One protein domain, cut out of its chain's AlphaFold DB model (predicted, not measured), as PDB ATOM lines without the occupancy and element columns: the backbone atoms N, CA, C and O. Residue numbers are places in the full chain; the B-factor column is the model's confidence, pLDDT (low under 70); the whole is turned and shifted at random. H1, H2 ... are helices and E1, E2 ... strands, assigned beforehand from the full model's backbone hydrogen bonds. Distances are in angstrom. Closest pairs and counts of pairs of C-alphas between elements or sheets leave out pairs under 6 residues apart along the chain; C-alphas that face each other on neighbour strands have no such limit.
ATOM      1  N   GLY A   2     132.085 191.057 153.968       50.97
ATOM      2  CA  GLY A   2     132.831 191.677 155.067       50.97
ATOM      3  C   GLY A   2     132.941 193.191 154.890       50.97
ATOM      4  O   GLY A   2     132.850 193.678 153.773       50.97
ATOM      5  N   ASP A   3     133.113 193.902 156.001       63.94
ATOM      6  CA  ASP A   3     133.205 195.363 156.152       63.94
ATOM      7  C   ASP A   3     134.234 196.026 155.204       63.94
ATOM      8  O   ASP A   3     135.368 196.306 155.592       63.94
ATOM      9  N   LEU A   4     133.838 196.301 153.952       65.50
ATOM     10  CA  LEU A   4     134.614 197.074 152.964       65.50
ATOM     11  C   LEU A   4     134.644 198.586 153.284       65.50
ATOM     12  O   LEU A   4     135.210 199.393 152.541       65.50
ATOM     13  N   GLY A   5     134.069 198.984 154.423       73.81
ATOM     14  CA  GLY A   5     133.841 200.372 154.790       73.81
ATOM     15  C   GLY A   5     132.689 201.024 154.021       73.81
ATOM     16  O   GLY A   5     132.113 200.426 153.123       73.81
ATOM     17  N   PRO A   6     132.336 202.271 154.371       86.44
ATOM     18  CA  PRO A   6     131.127 202.927 153.865       86.44
ATOM     19  C   PRO A   6     131.245 203.427 152.416       86.44
ATOM     20  O   PRO A   6     130.300 204.009 151.893       86.44
ATOM     21  N   TYR A   7     132.412 203.269 151.786       93.56
ATOM     22  CA  TYR A   7     132.715 203.872 150.484       93.56
ATOM     23  C   TYR A   7     132.809 202.869 149.337       93.56
ATOM     24  O   TYR A   7     132.953 203.272 148.182       93.56
ATOM     25  N   LEU A   8     132.768 201.579 149.666       93.88
ATOM     26  CA  LEU A   8     132.739 200.493 148.707       93.88
ATOM     27  C   LEU A   8     131.428 199.740 148.878       93.88
ATOM     28  O   LEU A   8     131.111 199.315 149.987       93.88
ATOM     29  N   ASP A   9     130.694 199.582 147.784       92.50
ATOM     30  CA  ASP A   9     129.370 198.963 147.788       92.50
ATOM     31  C   ASP A   9     129.239 197.928 146.661       92.50
ATOM     32  O   ASP A   9     130.095 197.841 145.774       92.50
ATOM     33  N   TYR A  10     128.182 197.125 146.711       92.88
ATOM     34  CA  TYR A  10     127.810 196.180 145.667       92.88
ATOM     35  C   TYR A  10     126.291 196.183 145.504       92.88
ATOM     36  O   TYR A  10     125.569 195.772 146.412       92.88
ATOM     37  N   ASP A  11     125.806 196.616 144.341       93.19
ATOM     38  CA  ASP A  11     124.366 196.763 144.074       93.19
ATOM     39  C   ASP A  11     123.676 195.466 143.610       93.19
ATOM     40  O   ASP A  11     122.469 195.452 143.372       93.19
ATOM     41  N   GLY A  12     124.421 194.361 143.519       93.19
ATOM     42  CA  GLY A  12     123.938 193.082 142.997       93.19
ATOM     43  C   GLY A  12     124.397 192.789 141.568       93.19
ATOM     44  O   GLY A  12     124.335 191.635 141.147       93.19
ATOM     45  N   GLU A  13     124.927 193.781 140.854       95.50
ATOM     46  CA  GLU A  13     125.501 193.614 139.516       95.50
ATOM     47  C   GLU A  13     126.939 194.135 139.454       95.50
ATOM     48  O   GLU A  13     127.831 193.435 138.967       95.50
ATOM     49  N   ASP A  14     127.185 195.316 140.013       97.06
ATOM     50  CA  ASP A  14     128.448 196.034 139.939       97.06
ATOM     51  C   ASP A  14     128.995 196.392 141.328       97.06
ATOM     52  O   ASP A  14     128.281 196.676 142.289       97.06
ATOM     53  N   TYR A  15     130.322 196.404 141.422       95.69
ATOM     54  CA  TYR A  15     131.071 196.906 142.567       95.69
ATOM     55  C   TYR A  15     131.291 198.408 142.416       95.69
ATOM     56  O   TYR A  15     131.760 198.864 141.373       95.69
ATOM     57  N   ILE A  16     131.007 199.178 143.460       95.94
ATOM     58  CA  ILE A  16     130.909 200.636 143.385       95.94
ATOM     59  C   ILE A  16     131.946 201.276 144.301       95.94
ATOM     60  O   ILE A  16     132.048 200.931 145.475       95.94
ATOM     61  N   CYS A  17     132.693 202.249 143.779       96.88
ATOM     62  CA  CYS A  17     133.428 203.212 144.595       96.88
ATOM     63  C   CYS A  17     132.613 204.502 144.694       96.88
ATOM     64  O   CYS A  17     132.569 205.278 143.736       96.88
ATOM     65  N   THR A  18     131.995 204.762 145.845       95.81
ATOM     66  CA  THR A  18     131.059 205.890 145.998       95.81
ATOM     67  C   THR A  18     131.758 207.248 146.064       95.81
ATOM     68  O   THR A  18     131.195 208.246 145.633       95.81
ATOM     69  N   ILE A  19     133.019 207.310 146.517       95.75
ATOM     70  CA  ILE A  19     133.816 208.552 146.468       95.75
ATOM     71  C   ILE A  19     134.146 208.925 145.021       95.75
ATOM     72  O   ILE A  19     134.158 210.103 144.649       95.75
ATOM     73  N   CYS A  20     134.465 207.918 144.204       97.00
ATOM     74  CA  CYS A  20     134.864 208.139 142.824       97.00
ATOM     75  C   CYS A  20     133.683 208.217 141.853       97.00
ATOM     76  O   CYS A  20     133.886 208.716 140.746       97.00
ATOM     77  N   ASP A  21     132.504 207.751 142.264       96.69
ATOM     78  CA  ASP A  21     131.324 207.562 141.418       96.69
ATOM     79  C   ASP A  21     131.651 206.670 140.207       96.69
ATOM     80  O   ASP A  21     131.568 207.069 139.044       96.69
ATOM     81  N   ARG A  22     132.188 205.471 140.486       97.81
ATOM     82  CA  ARG A  22     132.611 204.501 139.459       97.81
ATOM     83  C   ARG A  22     132.159 203.085 139.792       97.81
ATOM     84  O   ARG A  22     132.256 202.662 140.943       97.81
ATOM     85  N   TRP A  23     131.779 202.358 138.743       97.88
ATOM     86  CA  TRP A  23     131.288 200.982 138.771       97.88
ATOM     87  C   TRP A  23     132.289 200.032 138.122       97.88
ATOM     88  O   TRP A  23     132.961 200.374 137.143       97.88
ATOM     89  N   PHE A  24     132.374 198.825 138.665       97.56
ATOM     90  CA  PHE A  24     133.314 197.797 138.255       97.56
ATOM     91  C   PHE A  24     132.618 196.440 138.237       97.56
ATOM     92  O   PHE A  24     132.000 196.040 139.215       97.56
ATOM     93  N   ARG A  25     132.811 195.664 137.164       97.38
ATOM     94  CA  ARG A  25     132.199 194.329 137.033       97.38
ATOM     95  C   ARG A  25     132.708 193.293 138.039       97.38
ATOM     96  O   ARG A  25     132.129 192.223 138.166       97.38
ATOM     97  N   THR A  26     133.848 193.546 138.682       96.19
ATOM     98  CA  THR A  26     134.479 192.596 139.608       96.19
ATOM     99  C   THR A  26     135.110 193.319 140.792       96.19
ATOM    100  O   THR A  26     135.619 194.433 140.647       96.19
ATOM    101  N   GLU A  27     135.154 192.648 141.945       94.31
ATOM    102  CA  GLU A  27     135.811 193.153 143.159       94.31
ATOM    103  C   GLU A  27     137.295 193.465 142.906       94.31
ATOM    104  O   GLU A  27     137.808 194.509 143.307       94.31
ATOM    105  N   GLY A  28     137.988 192.590 142.169       95.50
ATOM    106  CA  GLY A  28     139.397 192.781 141.829       95.50
ATOM    107  C   GLY A  28     139.646 194.055 141.016       95.50
ATOM    108  O   GLY A  28     140.628 194.756 141.268       95.50
ATOM    109  N   ALA A  29     138.743 194.391 140.086       97.94
ATOM    110  CA  ALA A  29     138.821 195.632 139.319       97.94
ATOM    111  C   ALA A  29     138.571 196.870 140.197       97.94
ATOM    112  O   ALA A  29     139.300 197.854 140.066       97.94
ATOM    113  N   LEU A  30     137.616 196.800 141.134       96.81
ATOM    114  CA  LEU A  30     137.396 197.854 142.126       96.81
ATOM    115  C   LEU A  30     138.646 198.068 142.998       96.81
ATOM    116  O   LEU A  30     139.115 199.195 143.137       96.81
ATOM    117  N   PHE A  31     139.245 197.006 143.540       96.25
ATOM    118  CA  PHE A  31     140.453 197.135 144.366       96.25
ATOM    119  C   PHE A  31     141.658 197.644 143.570       96.25
ATOM    120  O   PHE A  31     142.444 198.444 144.080       96.25
ATOM    121  N   ALA A  32     141.806 197.233 142.307       97.81
ATOM    122  CA  ALA A  32     142.833 197.781 141.423       97.81
ATOM    123  C   ALA A  32     142.634 199.285 141.188       97.81
ATOM    124  O   ALA A  32     143.605 200.040 141.230       97.81
ATOM    125  N   HIS A  33     141.388 199.732 141.017       97.50
ATOM    126  CA  HIS A  33     141.064 201.153 140.970       97.50
ATOM    127  C   HIS A  33     141.440 201.872 142.269       97.50
ATOM    128  O   HIS A  33     142.095 202.911 142.203       97.50
ATOM    129  N   CYS A  34     141.077 201.320 143.431       96.94
ATOM    130  CA  CYS A  34     141.355 201.951 144.718       96.94
ATOM    131  C   CYS A  34     142.854 202.118 144.997       96.94
ATOM    132  O   CYS A  34     143.233 203.105 145.617       96.94
ATOM    133  N   ARG A  35     143.701 201.204 144.506       97.25
ATOM    134  CA  ARG A  35     145.167 201.333 144.580       97.25
ATOM    135  C   ARG A  35     145.744 202.416 143.666       97.25
ATOM    136  O   ARG A  35     146.789 202.968 143.980       97.25
ATOM    137  N   ALA A  36     145.123 202.655 142.511       97.38
ATOM    138  CA  ALA A  36     145.689 203.497 141.454       97.38
ATOM    139  C   ALA A  36     145.154 204.938 141.450       97.38
ATOM    140  O   ALA A  36     145.732 205.814 140.810       97.38
ATOM    141  N   THR A  37     144.017 205.184 142.098       96.56
ATOM    142  CA  THR A  37     143.390 206.509 142.155       96.56
ATOM    143  C   THR A  37     144.061 207.413 143.189       96.56
ATOM    144  O   THR A  37     144.544 206.946 144.211       96.56
ATOM    145  N   THR A  38     144.034 208.725 142.949       96.25
ATOM    146  CA  THR A  38     144.497 209.758 143.895       96.25
ATOM    147  C   THR A  38     143.344 210.472 144.608       96.25
ATOM    148  O   THR A  38     143.565 211.402 145.377       96.25
ATOM    149  N   ARG A  39     142.088 210.083 144.334       96.94
ATOM    150  CA  ARG A  39     140.888 210.751 144.879       96.94
ATOM    151  C   ARG A  39     140.579 210.393 146.333       96.94
ATOM    152  O   ARG A  39     139.760 211.061 146.954       96.94
ATOM    153  N   HIS A  40     141.168 209.318 146.835       96.75
ATOM    154  CA  HIS A  40     141.002 208.834 148.195       96.75
ATOM    155  C   HIS A  40     142.196 207.950 148.550       96.75
ATOM    156  O   HIS A  40     142.925 207.489 147.675       96.75
ATOM    157  N   GLU A  41     142.325 207.631 149.827       97.00
ATOM    158  CA  GLU A  41     143.361 206.753 150.336       97.00
ATOM    159  C   GLU A  41     142.909 205.296 150.409       97.00
ATOM    160  O   GLU A  41     141.731 204.989 150.616       97.00
ATOM    161  N   TRP A  42     143.869 204.383 150.276       95.88
ATOM    162  CA  TRP A  42     143.635 202.944 150.312       95.88
ATOM    163  C   TRP A  42     144.500 202.265 151.374       95.88
ATOM    164  O   TRP A  42     145.723 202.407 151.398       95.88
ATOM    165  N   CYS A  43     143.854 201.506 152.259       94.69
ATOM    166  CA  CYS A  43     144.520 200.617 153.201       94.69
ATOM    167  C   CYS A  43     144.456 199.181 152.670       94.69
ATOM    168  O   CYS A  43     143.422 198.524 152.794       94.69
ATOM    169  N   GLU A  44     145.560 198.681 152.109       92.88
ATOM    170  CA  GLU A  44     145.627 197.338 151.506       92.88
ATOM    171  C   GLU A  44     145.354 196.234 152.539       92.88
ATOM    172  O   GLU A  44     144.521 195.358 152.312       92.88
ATOM    173  N   ARG A  45     145.975 196.317 153.726       92.38
ATOM    174  CA  ARG A  45     145.846 195.293 154.778       92.38
ATOM    175  C   ARG A  45     144.405 195.135 155.264       92.38
ATOM    176  O   ARG A  45     143.964 194.019 155.539       92.38
ATOM    177  N   CYS A  46     143.660 196.236 155.340       92.19
ATOM    178  CA  CYS A  46     142.253 196.224 155.740       92.19
ATOM    179  C   CYS A  46     141.274 196.172 154.559       92.19
ATOM    180  O   CYS A  46     140.087 195.974 154.802       92.19
ATOM    181  N   ARG A  47     141.760 196.311 153.316       92.38
ATOM    182  CA  ARG A  47     140.970 196.511 152.088       92.38
ATOM    183  C   ARG A  47     139.898 197.588 152.255       92.38
ATOM    184  O   ARG A  47     138.720 197.357 151.995       92.38
ATOM    185  N   ARG A  48     140.314 198.752 152.756       91.88
ATOM    186  CA  ARG A  48     139.410 199.841 153.141       91.88
ATOM    187  C   ARG A  48     139.783 201.138 152.440       91.88
ATOM    188  O   ARG A  48     140.956 201.502 152.391       91.88
ATOM    189  N   VAL A  49     138.765 201.851 151.967       94.88
ATOM    190  CA  VAL A  49     138.888 203.219 151.453       94.88
ATOM    191  C   VAL A  49     138.764 204.227 152.594       94.88
ATOM    192  O   VAL A  49     137.889 204.103 153.455       94.88
ATOM    193  N   LEU A  50     139.650 205.219 152.603       94.69
ATOM    194  CA  LEU A  50     139.682 206.315 153.565       94.69
ATOM    195  C   LEU A  50     139.675 207.645 152.803       94.69
ATOM    196  O   LEU A  50     140.305 207.777 151.762       94.69
ATOM    197  N   VAL A  51     138.963 208.647 153.316       94.81
ATOM    198  CA  VAL A  51     138.753 209.922 152.600       94.81
ATOM    199  C   VAL A  51     139.989 210.821 152.553       94.81
ATOM    200  O   VAL A  51     140.033 211.756 151.762       94.81
TER     201      VAL A  51
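This is residues 2 to 51 of the 136 residues of the protein "C2H2-type domain-containing protein" of Aspergillus tubingensis (strain CBS 134.48) (UniProt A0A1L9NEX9). A small sheet, E1 E2 E3, has H1 over one face, making two layers, and a separate hairpin, E4 and E5, packs on residues 31 to 36 of H1. The sheet is a meander, each strand the antiparallel neighbour of the one before. The printed part has 50 residues with named elements E1 E2 E3 H1 E4 E5, class mixed. It is compact, radius of gyration of the C-alphas 9.6 A, spanning 24 by 22 by 17 A.

E1 is residues 8 to 10, from C-alpha 8 at (132.739, 200.493, 148.707); E2 is 15 to 17, E3 22 to 24. H1, residues 27 to 36, measures 14.4 A from first to last C-alpha. E4 is 41 to 43; E5, 48 to 50, ends at C-alpha 50 (139.682, 206.315, 153.565).

Inner strand E2 has N 16 and O 9 at 2.8 A to E1, and N 15 and O 24 at 2.8 A to E3. H1 is on this sheet, height 9.1 A, along the strands, 14 degrees from E2 on the local plane; the closest C-alphas of H1 and E2 are Tyr 15 and Glu 27, 6.1 A. In H1 every O i to N i+4 pair is within hydrogen-bond range. The closest C-alphas of H1 and E4 are Cys 34 and Trp 42, 6.1 A. In hairpin E4 and E5, N 41 and O 50 are 2.8 A apart. E3 and E4, for instance, are apart.

The farthest C-alphas, Gly 12 and Thr 38, are 26.5 A apart. The printed part has no cut, and its links between named elements are tight. Residues 2 to 4 have pLDDT under 70.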